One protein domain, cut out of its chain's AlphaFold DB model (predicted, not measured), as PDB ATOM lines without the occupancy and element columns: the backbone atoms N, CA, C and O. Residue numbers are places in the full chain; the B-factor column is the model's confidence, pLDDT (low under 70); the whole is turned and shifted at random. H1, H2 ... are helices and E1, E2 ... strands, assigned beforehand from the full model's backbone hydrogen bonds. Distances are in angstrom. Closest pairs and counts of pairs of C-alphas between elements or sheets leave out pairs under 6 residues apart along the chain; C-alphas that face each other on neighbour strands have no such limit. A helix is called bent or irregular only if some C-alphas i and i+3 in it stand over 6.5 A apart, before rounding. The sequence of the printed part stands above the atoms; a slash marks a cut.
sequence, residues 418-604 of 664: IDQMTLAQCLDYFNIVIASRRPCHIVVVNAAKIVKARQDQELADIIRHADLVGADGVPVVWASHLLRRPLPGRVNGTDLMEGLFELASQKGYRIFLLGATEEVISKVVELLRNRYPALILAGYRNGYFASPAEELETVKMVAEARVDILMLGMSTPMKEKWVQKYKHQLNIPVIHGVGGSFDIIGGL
ATOM      1  N   ILE A 418     -13.548  -9.980   7.190       95.19
ATOM      2  CA  ILE A 418     -13.478  -9.925   8.658       95.19
ATOM      3  C   ILE A 418     -13.795 -11.303   9.243       95.19
ATOM      4  O   ILE A 418     -14.760 -11.945   8.827       95.19
ATOM      5  N   ASP A 419     -13.000 -11.758  10.207       95.75
ATOM      6  CA  ASP A 419     -13.157 -13.050  10.871       95.75
ATOM      7  C   ASP A 419     -14.343 -13.033  11.865       95.75
ATOM      8  O   ASP A 419     -14.488 -12.131  12.694       95.75
ATOM      9  N   GLN A 420     -15.224 -14.037  11.778       93.88
ATOM     10  CA  GLN A 420     -16.380 -14.209  12.666       93.88
ATOM     11  C   GLN A 420     -15.953 -14.798  14.016       93.88
ATOM     12  O   GLN A 420     -16.103 -15.993  14.258       93.88
ATOM     13  N   MET A 421     -15.451 -13.946  14.907       94.19
ATOM     14  CA  MET A 421     -14.979 -14.345  16.237       94.19
ATOM     15  C   MET A 421     -15.390 -13.351  17.324       94.19
ATOM     16  O   MET A 421     -15.582 -12.160  17.067       94.19
ATOM     17  N   THR A 422     -15.533 -13.846  18.552       92.25
ATOM     18  CA  THR A 422     -15.657 -13.011  19.752       92.25
ATOM     19  C   THR A 422     -14.279 -12.659  20.315       92.25
ATOM     20  O   THR A 422     -13.277 -13.294  19.988       92.25
ATOM     21  N   LEU A 423     -14.222 -11.660  21.201       91.00
ATOM     22  CA  LEU A 423     -12.988 -11.292  21.899       91.00
ATOM     23  C   LEU A 423     -12.386 -12.473  22.683       91.00
ATOM     24  O   LEU A 423     -11.185 -12.702  22.607       91.00
ATOM     25  N   ALA A 424     -13.226 -13.245  23.382       91.00
ATOM     26  CA  ALA A 424     -12.791 -14.415  24.147       91.00
ATOM     27  C   ALA A 424     -12.181 -15.493  23.237       91.00
ATOM     28  O   ALA A 424     -11.071 -15.944  23.487       91.00
ATOM     29  N   GLN A 425     -12.843 -15.809  22.118       92.06
ATOM     30  CA  GLN A 425     -12.316 -16.758  21.128       92.06
ATOM     31  C   GLN A 425     -10.976 -16.301  20.538       92.06
ATOM     32  O   GLN A 425     -10.104 -17.124  20.274       92.06
ATOM     33  N   CYS A 426     -10.803 -14.992  20.335       95.12
ATOM     34  CA  CYS A 426      -9.543 -14.425  19.866       95.12
ATOM     35  C   CYS A 426      -8.412 -14.614  20.894       95.12
ATOM     36  O   CYS A 426      -7.305 -14.985  20.512       95.12
ATOM     37  N   LEU A 427      -8.683 -14.385  22.184       95.31
ATOM     38  CA  LEU A 427      -7.709 -14.585  23.267       95.31
ATOM     39  C   LEU A 427      -7.348 -16.068  23.445       95.31
ATOM     40  O   LEU A 427      -6.166 -16.396  23.548       95.31
ATOM     41  N   ASP A 428      -8.339 -16.962  23.402       91.75
ATOM     42  CA  ASP A 428      -8.123 -18.414  23.464       91.75
ATOM     43  C   ASP A 428      -7.239 -18.892  22.305       91.75
ATOM     44  O   ASP A 428      -6.298 -19.664  22.499       91.75
ATOM     45  N   TYR A 429      -7.495 -18.385  21.095       93.38
ATOM     46  CA  TYR A 429      -6.674 -18.690  19.931       93.38
ATOM     47  C   TYR A 429      -5.244 -18.159  20.080       93.38
ATOM     48  O   TYR A 429      -4.296 -18.878  19.772       93.38
ATOM     49  N   PHE A 430      -5.052 -16.949  20.614       95.00
ATOM     50  CA  PHE A 430      -3.707 -16.431  20.874       95.00
ATOM     51  C   PHE A 430      -2.921 -17.264  21.876       95.00
ATOM     52  O   PHE A 430      -1.724 -17.453  21.681       95.00
ATOM     53  N   ASN A 431      -3.573 -17.845  22.880       91.50
ATOM     54  CA  ASN A 431      -2.911 -18.774  23.787       91.50
ATOM     55  C   ASN A 431      -2.344 -20.008  23.045       91.50
ATOM     56  O   ASN A 431      -1.229 -20.441  23.327       91.50
ATOM     57  N   ILE A 432      -3.071 -20.537  22.052       91.38
ATOM     58  CA  ILE A 432      -2.612 -21.651  21.197       91.38
ATOM     59  C   ILE A 432      -1.460 -21.202  20.288       91.38
ATOM     60  O   ILE A 432      -0.447 -21.891  20.158       91.38
ATOM     61  N   VAL A 433      -1.599 -20.029  19.670       91.94
ATOM     62  CA  VAL A 433      -0.596 -19.458  18.762       91.94
ATOM     63  C   VAL A 433       0.733 -19.231  19.482       91.94
ATOM     64  O   VAL A 433       1.767 -19.650  18.965       91.94
ATOM     65  N   ILE A 434       0.709 -18.652  20.687       93.75
ATOM     66  CA  ILE A 434       1.904 -18.432  21.511       93.75
ATOM     67  C   ILE A 434       2.577 -19.763  21.856       93.75
ATOM     68  O   ILE A 434       3.784 -19.892  21.662       93.75
ATOM     69  N   ALA A 435       1.807 -20.775  22.272       88.88
ATOM     70  CA  ALA A 435       2.343 -22.103  22.577       88.88
ATOM     71  C   ALA A 435       3.008 -22.770  21.358       88.88
ATOM     72  O   ALA A 435       4.060 -23.386  21.485       88.88
ATOM     73  N   SER A 436       2.427 -22.608  20.165       87.69
ATOM     74  CA  SER A 436       2.983 -23.133  18.905       87.69
ATOM     75  C   SER A 436       4.098 -22.275  18.289       87.69
ATOM     76  O   SER A 436       4.663 -22.650  17.264       87.69
ATOM     77  N   ARG A 437       4.375 -21.097  18.868       88.06
ATOM     78  CA  ARG A 437       5.260 -20.041  18.342       88.06
ATOM     79  C   ARG A 437       5.023 -19.646  16.879       88.06
ATOM     80  O   ARG A 437       5.916 -19.116  16.223       88.06
ATOM     81  N   ARG A 438       3.817 -19.863  16.355       85.75
ATOM     82  CA  ARG A 438       3.458 -19.482  14.986       85.75
ATOM     83  C   ARG A 438       3.207 -17.969  14.915       85.75
ATOM     84  O   ARG A 438       2.367 -17.494  15.670       85.75
ATOM     85  N   PRO A 439       3.826 -17.202  14.001       89.94
ATOM     86  CA  PRO A 439       3.535 -15.774  13.883       89.94
ATOM     87  C   PRO A 439       2.097 -15.491  13.446       89.94
ATOM     88  O   PRO A 439       1.634 -16.010  12.428       89.94
ATOM     89  N   CYS A 440       1.408 -14.622  14.182       93.06
ATOM     90  CA  CYS A 440       0.034 -14.210  13.918       93.06
ATOM     91  C   CYS A 440      -0.121 -12.696  14.100       93.06
ATOM     92  O   CYS A 440      -0.006 -12.150  15.196       93.06
ATOM     93  N   HIS A 441      -0.452 -12.015  13.009       94.25
ATOM     94  CA  HIS A 441      -0.806 -10.606  12.978       94.25
ATOM     95  C   HIS A 441      -2.328 -10.450  12.963       94.25
ATOM     96  O   HIS A 441      -3.009 -10.966  12.068       94.25
ATOM     97  N   ILE A 442      -2.852  -9.701  13.936       95.19
ATOM     98  CA  ILE A 442      -4.255  -9.290  13.963       95.19
ATOM     99  C   ILE A 442      -4.422  -7.834  13.532       95.19
ATOM    100  O   ILE A 442      -3.814  -6.920  14.089       95.19
ATOM    101  N   VAL A 443      -5.326  -7.609  12.580       95.06
ATOM    102  CA  VAL A 443      -5.743  -6.269  12.165       95.06
ATOM    103  C   VAL A 443      -7.178  -6.021  12.603       95.06
ATOM    104  O   VAL A 443      -8.119  -6.609  12.081       95.06
ATOM    105  N   VAL A 444      -7.380  -5.102  13.545       93.56
ATOM    106  CA  VAL A 444      -8.733  -4.679  13.932       93.56
ATOM    107  C   VAL A 444      -9.215  -3.532  13.033       93.56
ATOM    108  O   VAL A 444      -8.518  -2.525  12.851       93.56
ATOM    109  N   VAL A 445     -10.391  -3.677  12.420       92.81
ATOM    110  CA  VAL A 445     -10.943  -2.740  11.429       92.81
ATOM    111  C   VAL A 445     -12.167  -2.000  11.970       92.81
ATOM    112  O   VAL A 445     -13.108  -2.587  12.502       92.81
ATOM    113  N   ASN A 446     -12.166  -0.676  11.817       91.00
ATOM    114  CA  ASN A 446     -13.318   0.191  12.072       91.00
ATOM    115  C   ASN A 446     -13.784   0.849  10.765       91.00
ATOM    116  O   ASN A 446     -13.118   0.736   9.735       91.00
ATOM    117  N   ALA A 447     -14.913   1.564  10.814       89.19
ATOM    118  CA  ALA A 447     -15.499   2.241   9.654       89.19
ATOM    119  C   ALA A 447     -14.480   3.113   8.899       89.19
ATOM    120  O   ALA A 447     -14.377   3.036   7.677       89.19
ATOM    121  N   ALA A 448     -13.660   3.875   9.632       88.44
ATOM    122  CA  ALA A 448     -12.662   4.744   9.022       88.44
ATOM    123  C   ALA A 448     -11.550   3.971   8.301       88.44
ATOM    124  O   ALA A 448     -11.136   4.365   7.213       88.44
ATOM    125  N   LYS A 449     -11.096   2.852   8.875       90.56
ATOM    126  CA  LYS A 449     -10.088   1.989   8.250       90.56
ATOM    127  C   LYS A 449     -10.626   1.305   6.991       90.56
ATOM    128  O   LYS A 449      -9.899   1.228   6.011       90.56
ATOM    129  N   ILE A 450     -11.894   0.885   6.989       92.88
ATOM    130  CA  ILE A 450     -12.551   0.303   5.804       92.88
ATOM    131  C   ILE A 450     -12.609   1.319   4.656       92.88
ATOM    132  O   ILE A 450     -12.284   0.978   3.525       92.88
ATOM    133  N   VAL A 451     -12.975   2.573   4.937       91.44
ATOM    134  CA  VAL A 451     -12.984   3.626   3.907       91.44
ATOM    135  C   VAL A 451     -11.567   3.942   3.427       91.44
ATOM    136  O   VAL A 451     -11.346   4.032   2.225       91.44
ATOM    137  N   LYS A 452     -10.593   4.050   4.340       89.75
ATOM    138  CA  LYS A 452      -9.194   4.328   3.983       89.75
ATOM    139  C   LYS A 452      -8.573   3.218   3.131       89.75
ATOM    140  O   LYS A 452      -7.865   3.528   2.186       89.75
ATOM    141  N   ALA A 453      -8.881   1.950   3.404       91.94
ATOM    142  CA  ALA A 453      -8.410   0.821   2.598       91.94
ATOM    143  C   ALA A 453      -8.890   0.889   1.136       91.94
ATOM    144  O   ALA A 453      -8.226   0.381   0.250       91.94
ATOM    145  N   ARG A 454     -10.003   1.571   0.839       89.88
ATOM    146  CA  ARG A 454     -10.434   1.800  -0.554       89.88
ATOM    147  C   ARG A 454      -9.608   2.855  -1.291       89.88
ATOM    148  O   ARG A 454      -9.722   2.959  -2.504       89.88
ATOM    149  N   GLN A 455      -8.847   3.665  -0.560       87.94
ATOM    150  CA  GLN A 455      -8.008   4.744  -1.089       87.94
ATOM    151  C   GLN A 455      -6.512   4.392  -1.030       87.94
ATOM    152  O   GLN A 455      -5.704   5.061  -1.661       87.94
ATOM    153  N   ASP A 456      -6.143   3.362  -0.263       91.19
ATOM    154  CA  ASP A 456      -4.772   2.901  -0.034       91.19
ATOM    155  C   ASP A 456      -4.712   1.393  -0.324       91.19
ATOM    156  O   ASP A 456      -5.093   0.568   0.514       91.19
ATOM    157  N   GLN A 457      -4.276   1.052  -1.539       90.00
ATOM    158  CA  GLN A 457      -4.234  -0.325  -2.035       90.00
ATOM    159  C   GLN A 457      -3.307  -1.213  -1.192       90.00
ATOM    160  O   GLN A 457      -3.658  -2.349  -0.879       90.00
ATOM    161  N   GLU A 458      -2.174  -0.669  -0.747       93.00
ATOM    162  CA  GLU A 458      -1.232  -1.368   0.130       93.00
ATOM    163  C   GLU A 458      -1.907  -1.739   1.460       93.00
ATOM    164  O   GLU A 458      -1.845  -2.886   1.902       93.00
ATOM    165  N   LEU A 459      -2.652  -0.806   2.070       92.25
ATOM    166  CA  LEU A 459      -3.425  -1.086   3.284       92.25
ATOM    167  C   LEU A 459      -4.519  -2.145   3.057       92.25
ATOM    168  O   LEU A 459      -4.734  -2.988   3.934       92.25
ATOM    169  N   ALA A 460      -5.220  -2.114   1.921       91.25
ATOM    170  CA  ALA A 460      -6.212  -3.137   1.587       91.25
ATOM    171  C   ALA A 460      -5.584  -4.529   1.477       91.25
ATOM    172  O   ALA A 460      -6.139  -5.498   2.006       91.25
ATOM    173  N   ASP A 461      -4.420  -4.623   0.836       91.00
ATOM    174  CA  ASP A 461      -3.702  -5.879   0.662       91.00
ATOM    175  C   ASP A 461      -3.173  -6.412   1.999       91.00
ATOM    176  O   ASP A 461      -3.313  -7.609   2.266       91.00
ATOM    177  N   ILE A 462      -2.692  -5.541   2.897       92.12
ATOM    178  CA  ILE A 462      -2.321  -5.926   4.268       92.12
ATOM    179  C   ILE A 462      -3.521  -6.508   5.020       92.12
ATOM    180  O   ILE A 462      -3.415  -7.574   5.625       92.12
ATOM    181  N   ILE A 463      -4.678  -5.838   4.984       92.62
ATOM    182  CA  ILE A 463      -5.889  -6.313   5.673       92.62
ATOM    183  C   ILE A 463      -6.342  -7.660   5.095       92.62
ATOM    184  O   ILE A 463      -6.685  -8.572   5.848       92.62
ATOM    185  N   ARG A 464      -6.319  -7.815   3.766       89.88
ATOM    186  CA  ARG A 464      -6.715  -9.057   3.085       89.88
ATOM    187  C   ARG A 464      -5.848 -10.242   3.521       89.88
ATOM    188  O   ARG A 464      -6.388 -11.318   3.798       89.88
ATOM    189  N   HIS A 465      -4.536 -10.034   3.629       88.75
ATOM    190  CA  HIS A 465      -3.558 -11.082   3.937       88.75
ATOM    191  C   HIS A 465      -3.209 -11.212   5.426       88.75
ATOM    192  O   HIS A 465      -2.455 -12.113   5.786       88.75
ATOM    193  N   ALA A 466      -3.775 -10.381   6.306       91.69
ATOM    194  CA  ALA A 466      -3.631 -10.550   7.749       91.69
ATOM    195  C   ALA A 466      -4.095 -11.950   8.190       91.69
ATOM    196  O   ALA A 466      -5.035 -12.515   7.613       91.69
ATOM    197  N   ASP A 467      -3.468 -12.510   9.229       92.81
ATOM    198  CA  ASP A 467      -3.835 -13.838   9.736       92.81
ATOM    199  C   ASP A 467      -5.230 -13.789  10.365       92.81
ATOM    200  O   ASP A 467      -6.072 -14.639  10.068       92.81
ATOM    201  N   LEU A 468      -5.498 -12.724  11.132       95.19
ATOM    202  CA  LEU A 468      -6.790 -12.415  11.737       95.19
ATOM    203  C   LEU A 468      -7.225 -10.975  11.448       95.19
ATOM    204  O   LEU A 468      -6.426 -10.042  11.504       95.19
ATOM    205  N   VAL A 469      -8.518 -10.784  11.201       95.94
ATOM    206  CA  VAL A 469      -9.149  -9.476  11.020       95.94
ATOM    207  C   VAL A 469     -10.344  -9.356  11.960       95.94
ATOM    208  O   VAL A 469     -11.357 -10.026  11.777       95.94
ATOM    209  N   GLY A 470     -10.238  -8.498  12.975       94.50
ATOM    210  CA  GLY A 470     -11.285  -8.285  13.981       94.50
ATOM    211  C   GLY A 470     -12.132  -7.039  13.710       94.50
ATOM    212  O   GLY A 470     -11.645  -6.060  13.151       94.50
ATOM    213  N   ALA A 471     -13.395  -7.027  14.135       93.56
ATOM    214  CA  ALA A 471     -14.237  -5.831  14.044       93.56
ATOM    215  C   ALA A 471     -14.069  -4.920  15.269       93.56
ATOM    216  O   ALA A 471     -14.583  -5.217  16.343       93.56
ATOM    217  N   ASP A 472     -13.404  -3.779  15.088       88.75
ATOM    218  CA  ASP A 472     -13.089  -2.822  16.159       88.75
ATOM    219  C   ASP A 472     -14.282  -1.929  16.538       88.75
ATOM    220  O   ASP A 472     -14.505  -1.612  17.705       88.75
ATOM    221  N   GLY A 473     -15.051  -1.491  15.536       83.38
ATOM    222  CA  GLY A 473     -16.109  -0.494  15.699       83.38
ATOM    223  C   GLY A 473     -17.516  -1.088  15.673       83.38
ATOM    224  O   GLY A 473     -17.843  -1.875  14.786       83.38
ATOM    225  N   VAL A 474     -18.389  -0.616  16.569       83.50
ATOM    226  CA  VAL A 474     -19.823  -0.964  16.581       83.50
ATOM    227  C   VAL A 474     -20.508  -0.744  15.214       83.50
ATOM    228  O   VAL A 474     -21.242  -1.637  14.793       83.50
ATOM    229  N   PRO A 475     -20.218   0.329  14.441       87.25
ATOM    230  CA  PRO A 475     -20.786   0.489  13.098       87.25
ATOM    231  C   PRO A 475     -20.449  -0.647  12.122       87.25
ATOM    232  O   PRO A 475     -21.260  -0.961  11.256       87.25
ATOM    233  N   VAL A 476     -19.287  -1.296  12.261       90.00
ATOM    234  CA  VAL A 476     -18.906  -2.449  11.423       90.00
ATOM    235  C   VAL A 476     -19.739  -3.672  11.797       90.00
ATOM    236  O   VAL A 476     -20.238  -4.375  10.920       90.00
ATOM    237  N   VAL A 477     -19.969  -3.884  13.096       88.81
ATOM    238  CA  VAL A 477     -20.867  -4.935  13.587       88.81
ATOM    239  C   VAL A 477     -22.299  -4.674  13.108       88.81
ATOM    240  O   VAL A 477     -22.939  -5.589  12.599       88.81
ATOM    241  N   TRP A 478     -22.804  -3.441  13.173       88.81
ATOM    242  CA  TRP A 478     -24.125  -3.095  12.628       88.81
ATOM    243  C   TRP A 478     -24.215  -3.317  11.116       88.81
ATOM    244  O   TRP A 478     -25.160  -3.959  10.656       88.81
ATOM    245  N   ALA A 479     -23.210  -2.876  10.352       89.88
ATOM    246  CA  ALA A 479     -23.136  -3.117   8.913       89.88
ATOM    247  C   ALA A 479     -23.149  -4.620   8.588       89.88
ATOM    248  O   ALA A 479     -23.846  -5.041   7.669       89.88
ATOM    249  N   SER A 480     -22.460  -5.445   9.383       92.25
ATOM    250  CA  SER A 480     -22.463  -6.908   9.231       92.25
ATOM    251  C   SER A 480     -23.870  -7.507   9.324       92.25
ATOM    252  O   SER A 480     -24.259  -8.339   8.504       92.25
ATOM    253  N   HIS A 481     -24.671  -7.031  10.281       87.12
ATOM    254  CA  HIS A 481     -26.042  -7.488  10.485       87.12
ATOM    255  C   HIS A 481     -26.959  -6.996   9.366       87.12
ATOM    256  O   HIS A 481     -27.733  -7.782   8.815       87.12
ATOM    257  N   LEU A 482     -26.833  -5.722   8.985       87.19
ATOM    258  CA  LEU A 482     -27.622  -5.123   7.911       87.19
ATOM    259  C   LEU A 482     -27.364  -5.811   6.560       87.19
ATOM    260  O   LEU A 482     -28.302  -6.086   5.814       87.19
ATOM    261  N   LEU A 483     -26.112  -6.188   6.287       85.62
ATOM    262  CA  LEU A 483     -25.699  -6.901   5.075       85.62
ATOM    263  C   LEU A 483     -25.889  -8.433   5.161       85.62
ATOM    264  O   LEU A 483     -25.424  -9.161   4.280       85.62
ATOM    265  N   ARG A 484     -26.584  -8.937   6.198       85.31
ATOM    266  CA  ARG A 484     -26.873 -10.367   6.459       85.31
ATOM    267  C   ARG A 484     -25.632 -11.266   6.525       85.31
ATOM    268  O   ARG A 484     -25.672 -12.433   6.140       85.31
ATOM    269  N   ARG A 485     -24.529 -10.727   7.026       88.19
ATOM    270  CA  ARG A 485     -23.269 -11.431   7.278       88.19
ATOM    271  C   ARG A 485     -22.846 -11.170   8.729       88.19
ATOM    272  O   ARG A 485     -21.838 -10.504   8.944       88.19
ATOM    273  N   PRO A 486     -23.648 -11.605   9.721       87.69
ATOM    274  CA  PRO A 486     -23.525 -11.130  11.094       87.69
ATOM    275  C   PRO A 486     -22.183 -11.530  11.709       87.69
ATOM    276  O   PRO A 486     -21.782 -12.694  11.655       87.69
ATOM    277  N   LEU A 487     -21.502 -10.559  12.306       89.94
ATOM    278  CA  LEU A 487     -20.365 -10.784  13.188       89.94
ATOM    279  C   LEU A 487     -20.883 -11.045  14.612       89.94
ATOM    280  O   LEU A 487     -21.794 -10.342  15.054       89.94
ATOM    281  N   PRO A 488     -20.308 -12.012  15.351       83.69
ATOM    282  CA  PRO A 488     -20.805 -12.402  16.674       83.69
ATOM    283  C   PRO A 488     -20.584 -11.327  17.750       83.69
ATOM    284  O   PRO A 488     -21.191 -11.384  18.815       83.69
ATOM    285  N   GLY A 489     -19.726 -10.341  17.487       85.25
ATOM    286  CA  GLY A 489     -19.463  -9.237  18.396       85.25
ATOM    287  C   GLY A 489     -18.332  -8.338  17.910       85.25
ATOM    288  O   GLY A 489     -17.877  -8.433  16.771       85.25
ATOM    289  N   ARG A 490     -17.896  -7.449  18.803       88.00
ATOM    290  CA  ARG A 490     -16.775  -6.528  18.599       88.00
ATOM    291  C   ARG A 490     -15.493  -7.163  19.147       88.00
ATOM    292  O   ARG A 490     -15.485  -7.632  20.281       88.00
ATOM    293  N   VAL A 491     -14.415  -7.115  18.372       90.75
ATOM    294  CA  VAL A 491     -13.038  -7.362  18.821       90.75
ATOM    295  C   VAL A 491     -12.337  -6.004  18.830       90.75
ATOM    296  O   VAL A 491     -11.687  -5.607  17.864       90.75
ATOM    297  N   ASN A 492     -12.579  -5.232  19.890       86.62
ATOM    298  CA  ASN A 492     -12.042  -3.881  20.031       86.62
ATOM    299  C   ASN A 492     -10.550  -3.911  20.353       86.62
ATOM    300  O   ASN A 492     -10.110  -4.715  21.172       86.62
ATOM    301  N   GLY A 493      -9.784  -3.009  19.737       88.38
ATOM    302  CA  GLY A 493      -8.331  -2.982  19.904       88.38
ATOM    303  C   GLY A 493      -7.871  -2.724  21.342       88.38
ATOM    304  O   GLY A 493      -6.877  -3.307  21.769       88.38
ATOM    305  N   THR A 494      -8.594  -1.894  22.098       88.06
ATOM    306  CA  THR A 494      -8.295  -1.585  23.503       88.06
ATOM    307  C   THR A 494      -8.692  -2.739  24.424       88.06
ATOM    308  O   THR A 494      -7.883  -3.134  25.256       88.06
ATOM    309  N   ASP A 495      -9.880  -3.323  24.237       89.12
ATOM    310  CA  ASP A 495     -10.328  -4.495  25.012       89.12
ATOM    311  C   ASP A 495      -9.401  -5.702  24.792       89.12
ATOM    312  O   ASP A 495      -9.053  -6.413  25.731       89.12
ATOM    313  N   LEU A 496      -8.956  -5.910  23.548       94.19
ATOM    314  CA  LEU A 496      -8.007  -6.965  23.205       94.19
ATOM    315  C   LEU A 496      -6.634  -6.743  23.836       94.19
ATOM    316  O   LEU A 496      -6.026  -7.693  24.314       94.19
ATOM    317  N   MET A 497      -6.158  -5.499  23.865       93.81
ATOM    318  CA  MET A 497      -4.907  -5.152  24.535       93.81
ATOM    319  C   MET A 497      -4.989  -5.421  26.045       93.81
ATOM    320  O   MET A 497      -4.091  -6.059  26.585       93.81
ATOM    321  N   GLU A 498      -6.068  -4.994  26.713       91.62
ATOM    322  CA  GLU A 498      -6.274  -5.272  28.143       91.62
ATOM    323  C   GLU A 498      -6.346  -6.782  28.422       91.62
ATOM    324  O   GLU A 498      -5.668  -7.263  29.329       91.62
ATOM    325  N   GLY A 499      -7.088  -7.541  27.607       93.94
ATOM    326  CA  GLY A 499      -7.179  -8.997  27.742       93.94
ATOM    327  C   GLY A 499      -5.854  -9.723  27.490       93.94
ATOM    328  O   GLY A 499      -5.562 -10.716  28.149       93.94
ATOM    329  N   LEU A 500      -5.018  -9.219  26.579       95.88
ATOM    330  CA  LEU A 500      -3.674  -9.754  26.341       95.88
ATOM    331  C   LEU A 500      -2.715  -9.458  27.502       95.88
ATOM    332  O   LEU A 500      -1.893 -10.312  27.822       95.88
ATOM    333  N   PHE A 501      -2.826  -8.297  28.156       94.88
ATOM    334  CA  PHE A 501      -2.059  -8.004  29.373       94.88
ATOM    335  C   PHE A 501      -2.443  -8.936  30.522       94.88
ATOM    336  O   PHE A 501      -1.565  -9.488  31.182       94.88
ATOM    337  N   GLU A 502      -3.741  -9.163  30.722       94.19
ATOM    338  CA  GLU A 502      -4.231 -10.103  31.731       94.19
ATOM    339  C   GLU A 502      -3.768 -11.538  31.433       94.19
ATOM    340  O   GLU A 502      -3.199 -12.196  32.307       94.19
ATOM    341  N   LEU A 503      -3.917 -11.995  30.185       94.25
ATOM    342  CA  LEU A 503      -3.457 -13.315  29.751       94.25
ATOM    343  C   LEU A 503      -1.948 -13.488  29.971       94.25
ATOM    344  O   LEU A 503      -1.513 -14.509  30.502       94.25
ATOM    345  N   ALA A 504      -1.147 -12.491  29.596       96.06
ATOM    346  CA  ALA A 504       0.299 -12.533  29.762       96.06
ATOM    347  C   ALA A 504       0.721 -12.537  31.232       96.06
ATOM    348  O   ALA A 504       1.589 -13.321  31.603       96.06
ATOM    349  N   SER A 505       0.073 -11.732  32.078       94.94
ATOM    350  CA  SER A 505       0.334 -11.726  33.519       94.94
ATOM    351  C   SER A 505      -0.032 -13.057  34.184       94.94
ATOM    352  O   SER A 505       0.606 -13.432  35.161       94.94
ATOM    353  N   GLN A 506      -1.048 -13.769  33.683       93.94
ATOM    354  CA  GLN A 506      -1.465 -15.072  34.218       93.94
ATOM    355  C   GLN A 506      -0.597 -16.234  33.722       93.94
ATOM    356  O   GLN A 506      -0.413 -17.218  34.436       93.94
ATOM    357  N   LYS A 507      -0.111 -16.162  32.478       95.00
ATOM    358  CA  LYS A 507       0.621 -17.251  31.808       95.00
ATOM    359  C   LYS A 507       2.135 -17.046  31.753       95.00
ATOM    360  O   LYS A 507       2.837 -17.952  31.321       95.00
ATOM    361  N   GLY A 508       2.629 -15.888  32.184       95.38
ATOM    362  CA  GLY A 508       4.047 -15.537  32.124       95.38
ATOM    363  C   GLY A 508       4.535 -15.214  30.708       95.38
ATOM    364  O   GLY A 508       5.702 -15.445  30.404       95.38
ATOM    365  N   TYR A 509       3.662 -14.706  29.831       97.38
ATOM    366  CA  TYR A 509       4.066 -14.312  28.477       97.38
ATOM    367  C   TYR A 509       4.814 -12.975  28.477       97.38
ATOM    368  O   TYR A 509       4.486 -12.048  29.221       97.38
ATOM    369  N   ARG A 510       5.815 -12.877  27.603       97.62
ATOM    370  CA  ARG A 510       6.716 -11.734  27.451       97.62
ATOM    371  C   ARG A 510       6.132 -10.712  26.483       97.62
ATOM    372  O   ARG A 510       5.931 -11.007  25.302       97.62
ATOM    373  N   ILE A 511       5.897  -9.497  26.971       97.62
ATOM    374  CA  ILE A 511       5.318  -8.403  26.184       97.62
ATOM    375  C   ILE A 511       6.377  -7.371  25.814       97.62
ATOM    376  O   ILE A 511       7.159  -6.952  26.665       97.62
ATOM    377  N   PHE A 512       6.342  -6.907  24.564       97.25
ATOM    378  CA  PHE A 512       7.090  -5.736  24.111       97.25
ATOM    379  C   PHE A 512       6.139  -4.626  23.649       97.25
ATOM    380  O   PHE A 512       5.171  -4.891  22.928       97.25
ATOM    381  N   LEU A 513       6.411  -3.380  24.044       96.38
ATOM    382  CA  LEU A 513       5.627  -2.203  23.644       96.38
ATOM    383  C   LEU A 513       6.434  -1.336  22.671       96.38
ATOM    384  O   LEU A 513       7.503  -0.851  23.022       96.38
ATOM    385  N   LEU A 514       5.926  -1.107  21.463       94.62
ATOM    386  CA  LEU A 514       6.604  -0.285  20.457       94.62
ATOM    387  C   LEU A 514       5.639   0.753  19.877       94.62
ATOM    388  O   LEU A 514       4.626   0.394  19.277       94.62
ATOM    389  N   GLY A 515       5.921   2.045  20.028       92.81
ATOM    390  CA  GLY A 515       5.078   3.113  19.477       92.81
ATOM    391  C   GLY A 515       4.810   4.270  20.438       92.81
ATOM    392  O   GLY A 515       5.382   4.327  21.518       92.81
ATOM    393  N   ALA A 516       3.900   5.169  20.044       89.19
ATOM    394  CA  ALA A 516       3.615   6.432  20.738       89.19
ATOM    395  C   ALA A 516       4.867   7.316  20.962       89.19
ATOM    396  O   ALA A 516       5.943   7.034  20.430       89.19
ATOM    397  N   THR A 517       4.702   8.434  21.673       89.62
ATOM    398  CA  THR A 517       5.816   9.290  22.111       89.62
ATOM    399  C   THR A 517       6.484   8.701  23.356       89.62
ATOM    400  O   THR A 517       5.870   7.904  24.072       89.62
ATOM    401  N   GLU A 518       7.719   9.118  23.640       91.31
ATOM    402  CA  GLU A 518       8.472   8.667  24.821       91.31
ATOM    403  C   GLU A 518       7.706   8.926  26.132       91.31
ATOM    404  O   GLU A 518       7.608   8.060  27.002       91.31
ATOM    405  N   GLU A 519       7.062  10.091  26.226       88.94
ATOM    406  CA  GLU A 519       6.223  10.492  27.359       88.94
ATOM    407  C   GLU A 519       5.034   9.544  27.581       88.94
ATOM    408  O   GLU A 519       4.687   9.223  28.719       88.94
ATOM    409  N   VAL A 520       4.389   9.093  26.498       88.50
ATOM    410  CA  VAL A 520       3.219   8.208  26.570       88.50
ATOM    411  C   VAL A 520       3.635   6.796  26.932       88.50
ATOM    412  O   VAL A 520       3.040   6.196  27.828       88.50
ATOM    413  N   ILE A 521       4.643   6.255  26.249       91.94
ATOM    414  CA  ILE A 521       5.044   4.866  26.463       91.94
ATOM    415  C   ILE A 521       5.636   4.664  27.860       91.94
ATOM    416  O   ILE A 521       5.303   3.672  28.506       91.94
ATOM    417  N   SER A 522       6.387   5.641  28.381       92.06
ATOM    418  CA  SER A 522       6.912   5.614  29.753       92.06
ATOM    419  C   SER A 522       5.792   5.546  30.797       92.06
ATOM    420  O   SER A 522       5.827   4.698  31.690       92.06
ATOM    421  N   LYS A 523       4.730   6.351  30.636       90.88
ATOM    422  CA  LYS A 523       3.543   6.298  31.511       90.88
ATOM    423  C   LYS A 523       2.800   4.968  31.415       90.88
ATOM    424  O   LYS A 523       2.347   4.437  32.426       90.88
ATOM    425  N   VAL A 524       2.664   4.411  30.209       91.19
ATOM    426  CA  VAL A 524       2.039   3.091  30.021       91.19
ATOM    427  C   VAL A 524       2.844   2.011  30.748       91.19
ATOM    428  O   VAL A 524       2.250   1.176  31.424       91.19
ATOM    429  N   VAL A 525       4.177   2.039  30.664       93.31
ATOM    430  CA  VAL A 525       5.058   1.085  31.360       93.31
ATOM    431  C   VAL A 525       4.903   1.179  32.877       93.31
ATOM    432  O   VAL A 525       4.741   0.148  33.530       93.31
ATOM    433  N   GLU A 526       4.906   2.388  33.439       91.50
ATOM    434  CA  GLU A 526       4.695   2.611  34.875       91.50
ATOM    435  C   GLU A 526       3.339   2.054  35.339       91.50
ATOM    436  O   GLU A 526       3.260   1.276  36.292       91.50
ATOM    437  N   LEU A 527       2.268   2.367  34.604       89.50
ATOM    438  CA  LEU A 527       0.925   1.871  34.900       89.50
ATOM    439  C   LEU A 527       0.823   0.349  34.807       89.50
ATOM    440  O   LEU A 527       0.139  -0.265  35.627       89.50
ATOM    441  N   LEU A 528       1.485  -0.272  33.829       90.62
ATOM    442  CA  LEU A 528       1.484  -1.726  33.682       90.62
ATOM    443  C   LEU A 528       2.243  -2.414  34.814       90.62
ATOM    444  O   LEU A 528       1.733  -3.398  35.340       90.62
ATOM    445  N   ARG A 529       3.397  -1.877  35.231       91.06
ATOM    446  CA  ARG A 529       4.152  -2.397  36.386       91.06
ATOM    447  C   ARG A 529       3.329  -2.340  37.672       91.06
ATOM    448  O   ARG A 529       3.337  -3.297  38.438       91.06
ATOM    449  N   ASN A 530       2.569  -1.263  37.867       89.62
ATOM    450  CA  ASN A 530       1.714  -1.101  39.043       89.62
ATOM    451  C   ASN A 530       0.462  -1.992  38.992       89.62
ATOM    452  O   ASN A 530       0.071  -2.581  39.998       89.62
ATOM    453  N   ARG A 531      -0.193  -2.096  37.828       89.31
ATOM    454  CA  ARG A 531      -1.467  -2.818  37.673       89.31
ATOM    455  C   ARG A 531      -1.297  -4.330  37.514       89.31
ATOM    456  O   ARG A 531      -2.188  -5.073  37.916       89.31
ATOM    457  N   TYR A 532      -0.181  -4.776  36.941       91.12
ATOM    458  CA  TYR A 532       0.128  -6.186  36.703       91.12
ATOM    459  C   TYR A 532       1.559  -6.514  37.167       91.12
ATOM    460  O   TYR A 532       2.449  -6.677  36.333       91.12
ATOM    461  N   PRO A 533       1.806  -6.657  38.485       89.81
ATOM    462  CA  PRO A 533       3.155  -6.890  39.016       89.81
ATOM    463  C   PRO A 533       3.833  -8.169  38.499       89.81
ATOM    464  O   PRO A 533       5.056  -8.249  38.468       89.81
ATOM    465  N   ALA A 534       3.048  -9.167  38.081       92.38
ATOM    466  CA  ALA A 534       3.540 -10.428  37.519       92.38
ATOM    467  C   ALA A 534       3.784 -10.377  35.994       92.38
ATOM    468  O   ALA A 534       4.188 -11.376  35.399       92.38
ATOM    469  N   LEU A 535       3.521  -9.241  35.336       94.62
ATOM    470  CA  LEU A 535       3.696  -9.096  33.895       94.62
ATOM    471  C   LEU A 535       5.180  -8.997  33.521       94.62
ATOM    472  O   LEU A 535       5.905  -8.135  34.017       94.62
ATOM    473  N   ILE A 536       5.616  -9.815  32.560       96.38
ATOM    474  CA  ILE A 536       6.989  -9.773  32.051       96.38
ATOM    475  C   ILE A 536       7.072  -8.796  30.876       96.38
ATOM    476  O   ILE A 536       6.742  -9.130  29.735       96.38
ATOM    477  N   LEU A 537       7.547  -7.580  31.146       95.94
ATOM    478  CA  LEU A 537       7.896  -6.614  30.105       95.94
ATOM    479  C   LEU A 537       9.293  -6.932  29.558       95.94
ATOM    480  O   LEU A 537      10.297  -6.697  30.224       95.94
ATOM    481  N   ALA A 538       9.347  -7.465  28.338       94.81
ATOM    482  CA  ALA A 538      10.588  -7.778  27.629       94.81
ATOM    483  C   ALA A 538      11.337  -6.523  27.152       94.81
ATOM    484  O   ALA A 538      12.532  -6.585  26.894       94.81
ATOM    485  N   GLY A 539      10.629  -5.399  27.035       95.06
ATOM    486  CA  GLY A 539      11.184  -4.096  26.695       95.06
ATOM    487  C   GLY A 539      10.110  -3.144  26.174       95.06
ATOM    488  O   GLY A 539       8.944  -3.518  26.005       95.06
ATOM    489  N   TYR A 540      10.505  -1.897  25.939       95.25
ATOM    490  CA  TYR A 540       9.665  -0.901  25.290       95.25
ATOM    491  C   TYR A 540      10.516   0.092  24.489       95.25
ATOM    492  O   TYR A 540      11.694   0.272  24.789       95.25
ATOM    493  N   ARG A 541       9.932   0.727  23.467       93.88
ATOM    494  CA  ARG A 541      10.547   1.832  22.708       93.88
ATOM    495  C   ARG A 541       9.474   2.721  22.082       93.88
ATOM    496  O   ARG A 541       8.450   2.216  21.618       93.88
ATOM    497  N   ASN A 542       9.706   4.030  22.019       90.94
ATOM    498  CA  ASN A 542       8.839   4.932  21.261       90.94
ATOM    499  C   ASN A 542       8.820   4.601  19.748       90.94
ATOM    500  O   ASN A 542       9.637   3.833  19.239       90.94
ATOM    501  N   GLY A 543       7.834   5.142  19.029       85.00
ATOM    502  CA  GLY A 543       7.599   4.833  17.611       85.00
ATOM    503  C   GLY A 543       8.288   5.745  16.598       85.00
ATOM    504  O   GLY A 543       7.910   5.695  15.428       85.00
ATOM    505  N   TYR A 544       9.200   6.620  17.027       84.81
ATOM    506  CA  TYR A 544       9.826   7.627  16.175       84.81
ATOM    507  C   TYR A 544      11.274   7.234  15.889       84.81
ATOM    508  O   TYR A 544      12.110   7.246  16.783       84.81
ATOM    509  N   PHE A 545      11.558   6.884  14.634       86.56
ATOM    510  CA  PHE A 545      12.903   6.536  14.173       86.56
ATOM    511  C   PHE A 545      13.531   7.751  13.479       86.56
ATOM    512  O   PHE A 545      12.936   8.301  12.550       86.56
ATOM    513  N   ALA A 546      14.725   8.161  13.900       83.25
ATOM    514  CA  ALA A 546      15.505   9.224  13.273       83.25
ATOM    515  C   ALA A 546      16.152   8.767  11.955       83.25
ATOM    516  O   ALA A 546      16.439   9.593  11.090       83.25
ATOM    517  N   SER A 547      16.367   7.457  11.772       87.94
ATOM    518  CA  SER A 547      16.912   6.891  10.533       87.94
ATOM    519  C   SER A 547      16.424   5.457  10.253       87.94
ATOM    520  O   SER A 547      16.019   4.745  11.175       87.94
ATOM    521  N   PRO A 548      16.511   4.971   8.997       86.50
ATOM    522  CA  PRO A 548      16.258   3.563   8.675       86.50
ATOM    523  C   PRO A 548      17.178   2.571   9.407       86.50
ATOM    524  O   PRO A 548      16.778   1.434   9.651       86.50
ATOM    525  N   ALA A 549      18.398   2.985   9.769       87.56
ATOM    526  CA  ALA A 549      19.320   2.154  10.545       87.56
ATOM    527  C   ALA A 549      18.781   1.909  11.964       87.56
ATOM    528  O   ALA A 549      18.740   0.771  12.425       87.56
ATOM    529  N   GLU A 550      18.260   2.956  12.603       89.06
ATOM    530  CA  GLU A 550      17.635   2.879  13.926       89.06
ATOM    531  C   GLU A 550      16.349   2.024  13.921       89.06
ATOM    532  O   GLU A 550      16.056   1.288  14.872       89.06
ATOM    533  N   GLU A 551      15.582   2.074  12.825       89.62
ATOM    534  CA  GLU A 551      14.429   1.189  12.619       89.62
ATOM    535  C   GLU A 551      14.869  -0.291  12.606       89.62
ATOM    536  O   GLU A 551      14.268  -1.116  13.296       89.62
ATOM    537  N   LEU A 552      15.947  -0.628  11.887       89.62
ATOM    538  CA  LEU A 552      16.492  -1.994  11.831       89.62
ATOM    539  C   LEU A 552      17.085  -2.456  13.166       89.62
ATOM    540  O   LEU A 552      16.890  -3.608  13.556       89.62
ATOM    541  N   GLU A 553      17.776  -1.578  13.891       90.44
ATOM    542  CA  GLU A 553      18.258  -1.867  15.247       90.44
ATOM    543  C   GLU A 553      17.103  -2.191  16.195       90.44
ATOM    544  O   GLU A 553      17.184  -3.135  16.981       90.44
ATOM    545  N   THR A 554      15.984  -1.470  16.074       91.38
ATOM    546  CA  THR A 554      14.771  -1.770  16.842       91.38
ATOM    547  C   THR A 554      14.239  -3.162  16.529       91.38
ATOM    548  O   THR A 554      13.888  -3.902  17.445       91.38
ATOM    549  N   VAL A 555      14.189  -3.545  15.251       92.12
ATOM    550  CA  VAL A 555      13.732  -4.883  14.840       92.12
ATOM    551  C   VAL A 555      14.621  -5.973  15.444       92.12
ATOM    552  O   VAL A 555      14.087  -6.937  15.994       92.12
ATOM    553  N   LYS A 556      15.950  -5.800  15.412       90.19
ATOM    554  CA  LYS A 556      16.908  -6.736  16.031       90.19
ATOM    555  C   LYS A 556      16.690  -6.858  17.538       90.19
ATOM    556  O   LYS A 556      16.498  -7.963  18.036       90.19
ATOM    557  N   MET A 557      16.603  -5.725  18.234       92.06
ATOM    558  CA  MET A 557      16.347  -5.678  19.676       92.06
ATOM    559  C   MET A 557      15.058  -6.428  20.053       92.06
ATOM    560  O   MET A 557      15.038  -7.202  21.009       92.06
ATOM    561  N   VAL A 558      13.969  -6.223  19.302       93.75
ATOM    562  CA  VAL A 558      12.691  -6.900  19.569       93.75
ATOM    563  C   VAL A 558      12.788  -8.405  19.282       93.75
ATOM    564  O   VAL A 558      12.255  -9.202  20.056       93.75
ATOM    565  N   ALA A 559      13.472  -8.812  18.209       89.62
ATOM    566  CA  ALA A 559      13.660 -10.222  17.866       89.62
ATOM    567  C   ALA A 559      14.487 -10.979  18.927       89.62
ATOM    568  O   ALA A 559      14.155 -12.109  19.289       89.62
ATOM    569  N   GLU A 560      15.517 -10.342  19.492       90.69
ATOM    570  CA  GLU A 560      16.392 -10.925  20.520       90.69
ATOM    571  C   GLU A 560      15.724 -11.019  21.905       90.69
ATOM    572  O   GLU A 560      16.045 -11.907  22.700       90.69
ATOM    573  N   ALA A 561      14.728 -10.174  22.191       91.00
ATOM    574  CA  ALA A 561      14.070 -10.086  23.501       91.00
ATOM    575  C   ALA A 561      13.129 -11.270  23.851       91.00
ATOM    576  O   ALA A 561      12.518 -11.284  24.934       91.00
ATOM    577  N   ARG A 562      13.027 -12.278  22.966       89.75
ATOM    578  CA  ARG A 562      12.150 -13.464  23.082       89.75
ATOM    579  C   ARG A 562      10.694 -13.079  23.354       89.75
ATOM    580  O   ARG A 562      10.087 -13.526  24.322       89.75
ATOM    581  N   VAL A 563      10.159 -12.193  22.525       96.06
ATOM    582  CA  VAL A 563       8.817 -11.624  22.694       96.06
ATOM    583  C   VAL A 563       7.742 -12.640  22.297       96.06
ATOM    584  O   VAL A 563       7.832 -13.288  21.254       96.06
ATOM    585  N   ASP A 564       6.700 -12.760  23.120       97.44
ATOM    586  CA  ASP A 564       5.502 -13.549  22.811       97.44
ATOM    587  C   ASP A 564       4.412 -12.675  22.180       97.44
ATOM    588  O   ASP A 564       3.726 -13.099  21.247       97.44
ATOM    589  N   ILE A 565       4.271 -11.443  22.683       97.81
ATOM    590  CA  ILE A 565       3.245 -10.485  22.265       97.81
ATOM    591  C   ILE A 565       3.880  -9.110  22.017       97.81
ATOM    592  O   ILE A 565       4.431  -8.493  22.929       97.81
ATOM    593  N   LEU A 566       3.754  -8.600  20.791       97.06
ATOM    594  CA  LEU A 566       4.177  -7.254  20.401       97.06
ATOM    595  C   LEU A 566       2.965  -6.321  20.269       97.06
ATOM    596  O   LEU A 566       2.058  -6.576  19.472       97.06
ATOM    597  N   MET A 567       2.979  -5.210  21.012       96.44
ATOM    598  CA  MET A 567       1.954  -4.163  20.961       96.44
ATOM    599  C   MET A 567       2.455  -2.941  20.192       96.44
ATOM    600  O   MET A 567       3.437  -2.319  20.594       96.44
ATOM    601  N   LEU A 568       1.751  -2.561  19.120       94.69
ATOM    602  CA  LEU A 568       2.157  -1.467  18.229       94.69
ATOM    603  C   LEU A 568       1.291  -0.207  18.375       94.69
ATOM    604  O   LEU A 568       0.157  -0.141  17.887       94.69
ATOM    605  N   GLY A 569       1.857   0.827  18.993       91.62
ATOM    606  CA  GLY A 569       1.239   2.127  19.278       91.62
ATOM    607  C   GLY A 569       1.323   3.166  18.155       91.62
ATOM    608  O   GLY A 569       1.261   4.358  18.432       91.62
ATOM    609  N   MET A 570       1.504   2.766  16.892       89.31
ATOM    610  CA  MET A 570       1.581   3.707  15.761       89.31
ATOM    611  C   MET A 570       0.215   3.927  15.083       89.31
ATOM    612  O   MET A 570      -0.704   3.095  15.136       89.31
ATOM    613  N   SER A 571       0.054   5.065  14.406       86.38
ATOM    614  CA  SER A 571      -1.173   5.383  13.663       86.38
ATOM    615  C   SER A 571      -1.378   4.450  12.451       86.38
ATOM    616  O   SER A 571      -0.461   3.761  12.011       86.38
ATOM    617  N   THR A 572      -2.605   4.353  11.927       86.44
ATOM    618  CA  THR A 572      -2.873   3.610  10.675       86.44
ATOM    619  C   THR A 572      -2.611   4.523   9.469       86.44
ATOM    620  O   THR A 572      -3.194   5.616   9.412       86.44
ATOM    621  N   PRO A 573      -1.828   4.095   8.458       88.81
ATOM    622  CA  PRO A 573      -1.424   2.714   8.160       88.81
ATOM    623  C   PRO A 573       0.000   2.341   8.607       88.81
ATOM    624  O   PRO A 573       0.455   1.253   8.282       88.81
ATOM    625  N   MET A 574       0.719   3.219   9.318       88.88
ATOM    626  CA  MET A 574       2.151   3.043   9.614       88.88
ATOM    627  C   MET A 574       2.459   1.703  10.286       88.88
ATOM    628  O   MET A 574       3.319   0.974   9.811       88.88
ATOM    629  N   LYS A 575       1.713   1.331  11.338       90.81
ATOM    630  CA  LYS A 575       1.906   0.019  11.988       90.81
ATOM    631  C   LYS A 575       1.611  -1.149  11.055       90.81
ATOM    632  O   LYS A 575       2.321  -2.140  11.098       90.81
ATOM    633  N   GLU A 576       0.567  -1.052  10.235       93.44
ATOM    634  CA  GLU A 576       0.180  -2.134   9.334       93.44
ATOM    635  C   GLU A 576       1.286  -2.386   8.290       93.44
ATOM    636  O   GLU A 576       1.676  -3.535   8.085       93.44
ATOM    637  N   LYS A 577       1.855  -1.313   7.718       92.31
ATOM    638  CA  LYS A 577       2.982  -1.374   6.771       92.31
ATOM    639  C   LYS A 577       4.275  -1.854   7.439       92.31
ATOM    640  O   LYS A 577       4.977  -2.702   6.895       92.31
ATOM    641  N   TRP A 578       4.554  -1.387   8.658       92.50
ATOM    642  CA  TRP A 578       5.714  -1.826   9.439       92.50
ATOM    643  C   TRP A 578       5.674  -3.332   9.731       92.50
ATOM    644  O   TRP A 578       6.664  -4.036   9.531       92.50
ATOM    645  N   VAL A 579       4.509  -3.863  10.123       92.50
ATOM    646  CA  VAL A 579       4.343  -5.309  10.330       92.50
ATOM    647  C   VAL A 579       4.518  -6.067   9.024       92.50
ATOM    648  O   VAL A 579       5.215  -7.072   9.017       92.50
ATOM    649  N   GLN A 580       3.943  -5.603   7.912       90.94
ATOM    650  CA  GLN A 580       4.142  -6.267   6.621       90.94
ATOM    651  C   GLN A 580       5.629  -6.362   6.246       90.94
ATOM    652  O   GLN A 580       6.069  -7.415   5.791       90.94
ATOM    653  N   LYS A 581       6.400  -5.296   6.496       91.12
ATOM    654  CA  LYS A 581       7.839  -5.229   6.212       91.12
ATOM    655  C   LYS A 581       8.666  -6.190   7.077       91.12
ATOM    656  O   LYS A 581       9.582  -6.823   6.560       91.12
ATOM    657  N   TYR A 582       8.344  -6.331   8.368       92.69
ATOM    658  CA  TYR A 582       9.224  -7.009   9.336       92.69
ATOM    659  C   TYR A 582       8.654  -8.271  10.006       92.69
ATOM    660  O   TYR A 582       9.390  -8.948  10.722       92.69
ATOM    661  N   LYS A 583       7.390  -8.654   9.776       88.50
ATOM    662  CA  LYS A 583       6.728  -9.805  10.440       88.50
ATOM    663  C   LYS A 583       7.560 -11.088  10.392       88.50
ATOM    664  O   LYS A 583       7.658 -11.783  11.401       88.50
ATOM    665  N   HIS A 584       8.150 -11.395   9.237       87.38
ATOM    666  CA  HIS A 584       8.957 -12.602   9.051       87.38
ATOM    667  C   HIS A 584      10.287 -12.554   9.814       87.38
ATOM    668  O   HIS A 584      10.717 -13.580  10.323       87.38
ATOM    669  N   GLN A 585      10.905 -11.374   9.931       88.81
ATOM    670  CA  GLN A 585      12.156 -11.188  10.674       88.81
ATOM    671  C   GLN A 585      11.928 -11.222  12.190       88.81
ATOM    672  O   GLN A 585      12.738 -11.773  12.924       88.81
ATOM    673  N   LEU A 586      10.806 -10.662  12.655       90.06
ATOM    674  CA  LEU A 586      10.448 -10.636  14.074       90.06
ATOM    675  C   LEU A 586      10.075 -12.027  14.602       90.06
ATOM    676  O   LEU A 586      10.399 -12.354  15.737       90.06
ATOM    677  N   ASN A 587       9.362 -12.823  13.795       88.38
ATOM    678  CA  ASN A 587       8.884 -14.163  14.152       88.38
ATOM    679  C   ASN A 587       8.133 -14.219  15.508       88.38
ATOM    680  O   ASN A 587       8.230 -15.186  16.265       88.38
ATOM    681  N   ILE A 588       7.384 -13.157  15.826       94.88
ATOM    682  CA  ILE A 588       6.659 -13.019  17.098       94.88
ATOM    683  C   ILE A 588       5.284 -13.684  16.980       94.88
ATOM    684  O   ILE A 588       4.563 -13.394  16.018       94.88
ATOM    685  N   PRO A 589       4.876 -14.519  17.956       94.81
ATOM    686  CA  PRO A 589       3.614 -15.243  17.885       94.81
ATOM    687  C   PRO A 589       2.383 -14.343  17.768       94.81
ATOM    688  O   PRO A 589       1.507 -14.625  16.959       94.81
ATOM    689  N   VAL A 590       2.304 -13.247  18.527       97.06
ATOM    690  CA  VAL A 590       1.161 -12.324  18.469       97.06
ATOM    691  C   VAL A 590       1.630 -10.899  18.219       97.06
ATOM    692  O   VAL A 590       2.371 -10.327  19.011       97.06
ATOM    693  N   ILE A 591       1.146 -10.295  17.135       96.75
ATOM    694  CA  ILE A 591       1.394  -8.891  16.799       96.75
ATOM    695  C   ILE A 591       0.051  -8.164  16.742       96.75
ATOM    696  O   ILE A 591      -0.785  -8.464  15.884       96.75
ATOM    697  N   HIS A 592      -0.156  -7.205  17.650       96.00
ATOM    698  CA  HIS A 592      -1.401  -6.441  17.765       96.00
ATOM    699  C   HIS A 592      -1.171  -4.935  17.625       96.00
ATOM    700  O   HIS A 592      -0.405  -4.306  18.356       96.00
ATOM    701  N   GLY A 593      -1.890  -4.331  16.682       91.69
ATOM    702  CA  GLY A 593      -1.874  -2.898  16.436       91.69
ATOM    703  C   GLY A 593      -2.831  -2.119  17.335       91.69
ATOM    704  O   GLY A 593      -4.007  -1.977  17.002       91.69
ATOM    705  N   VAL A 594      -2.325  -1.523  18.415       85.62
ATOM    706  CA  VAL A 594      -3.139  -0.813  19.421       85.62
ATOM    707  C   VAL A 594      -3.378   0.669  19.102       85.62
ATOM    708  O   VAL A 594      -4.354   1.251  19.587       85.62
ATOM    709  N   GLY A 595      -2.545   1.282  18.252       81.62
ATOM    710  CA  GLY A 595      -2.669   2.693  17.860       81.62
ATOM    711  C   GLY A 595      -2.789   3.635  19.064       81.62
ATOM    712  O   GLY A 595      -2.099   3.454  20.059       81.62
ATOM    713  N   GLY A 596      -3.721   4.593  19.010       78.00
ATOM    714  CA  GLY A 596      -3.974   5.543  20.108       78.00
ATOM    715  C   GLY A 596      -4.569   4.931  21.387       78.00
ATOM    716  O   GLY A 596      -5.035   5.666  22.246       78.00
ATOM    717  N   SER A 597      -4.613   3.600  21.534       82.50
ATOM    718  CA  SER A 597      -5.013   2.982  22.807       82.50
ATOM    719  C   SER A 597      -3.962   3.183  23.904       82.50
ATOM    720  O   SER A 597      -4.323   3.175  25.079       82.50
ATOM    721  N   PHE A 598      -2.693   3.416  23.545       86.56
ATOM    722  CA  PHE A 598      -1.672   3.849  24.505       86.56
ATOM    723  C   PHE A 598      -2.001   5.218  25.107       86.56
ATOM    724  O   PHE A 598      -1.866   5.372  26.314       86.56
ATOM    725  N   ASP A 599      -2.557   6.154  24.333       80.50
ATOM    726  CA  ASP A 599      -2.997   7.461  24.848       80.50
ATOM    727  C   ASP A 599      -4.154   7.327  25.858       80.50
ATOM    728  O   ASP A 599      -4.317   8.164  26.746       80.50
ATOM    729  N   ILE A 600      -4.979   6.280  25.724       78.38
ATOM    730  CA  ILE A 600      -6.091   5.992  26.644       78.38
ATOM    731  C   ILE A 600      -5.562   5.386  27.944       78.38
ATOM    732  O   ILE A 600      -5.968   5.810  29.024       78.38
ATOM    733  N   ILE A 601      -4.658   4.402  27.858       76.19
ATOM    734  CA  ILE A 601      -4.061   3.787  29.052       76.19
ATOM    735  C   ILE A 601      -3.160   4.781  29.778       76.19
ATOM    736  O   ILE A 601      -3.302   4.929  30.983       76.19
ATOM    737  N   GLY A 602      -2.304   5.504  29.057       67.88
ATOM    738  CA  GLY A 602      -1.401   6.523  29.600       67.88
ATOM    739  C   GLY A 602      -2.104   7.757  30.181       67.88
ATOM    740  O   GLY A 602      -1.431   8.703  30.582       67.88
ATOM    741  N   GLY A 603      -3.443   7.774  30.213       65.81
ATOM    742  CA  GLY A 603      -4.247   8.797  30.881       65.81
ATOM    743  C   GLY A 603      -4.362  10.129  30.139       65.81
ATOM    744  O   GLY A 603      -4.975  11.053  30.669       65.81
ATOM    745  N   LEU A 604      -3.824  10.242  28.919       64.31
ATOM    746  CA  LEU A 604      -3.934  11.458  28.103       64.31
ATOM    747  C   LEU A 604      -5.352  11.678  27.573       64.31
ATOM    748  O   LEU A 604      -5.785  12.816  27.408       64.31
TER     749      LEU A 604
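AT A GLANCE: This is residues 418 to 604 of the 664 residues of the protein "WecB/TagA/CpsF family glycosyltransferase" of Calditrichaeota bacterium (UniProt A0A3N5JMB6). A twisted sheet of six parallel strands makes the middle of three layers, with H1, H5 and H6 over one face and H3, H7 and H8 over the other. H4 lies off the sheet, near H2, its centre 22.0 A from the mean of the C-alphas. The printed part has 187 residues with nine named helices and six named strands, in the order H1 E1 H2 H3 E2 H4 H5 E3 H6 E4 H7 E5 H8 E6 H9; the sheet's order is E2 E1 E6 E5 E3 E4. The class is mixed, and the whole is compact, with a radius of gyration of the C-alphas of 15.9 A and spans of 44 by 36 by 36 A.

IN THESE COORDINATES: H1, residues 423 to 436, begins at C-alpha (-12.988, -11.292, 21.899) and is 20.1 A long. E1 is 440 to 445, H2 447 to 453, H3 457 to 465, E2 468 to 471 and H4 474 to 482. H5, 493 to 507, spans 20.6 A; E3, 510 to 515, 16.9 A; H6, 518 to 531, 19.9 A. E4 is 536 to 541, H7 548 to 560, E5 565 to 569, H8 574 to 586 and E6 590 to 593. H9, 597 to 601, ends at C-alpha (-4.061, 3.787, 29.052).

HOW THE PARTS SIT: E2 and E4 are the edge strands. Within hydrogen-bond range across the neighbour strands are N 443 and O 468 for E2 and E1, 2.9 A, N 591 and O 440 for E1 and E6, 2.9 A, N 566 and O 590 for E6 and E5, 2.8 A, N 567 and O 512 for E5 and E3, 2.9 A, and N 538 and O 511 for E3 and E4, 2.8 A. Strand-helix-strand units, parallel neighbour strands with helices between, are E1, H2 H3, E2; E3, H6, E4; and E5, H8, E6; E4, H7, E5 is a split one, with E3 between its strands; the four crossovers are right-handed. H1, by residues 423 to 427 alone, touches H5, Leu 423 to Leu 496, C-alphas 6.7 A. H7 and H8 touch, C-alphas of Ala 559 and Leu 586 5.0 A apart. H9 touches H6 and only grazes the sheet. Every O i to N i+4 pair is within range in the helices except H8, 7 of 9, which is irregular: C-alphas 581 and 584 are 8.0 A apart.

THE WHOLE: The farthest C-alphas, Arg 484 and Ala 549, are 48.0 A apart. The printed part has no cut and no long link. Residues 602 to 604 have pLDDT under 70.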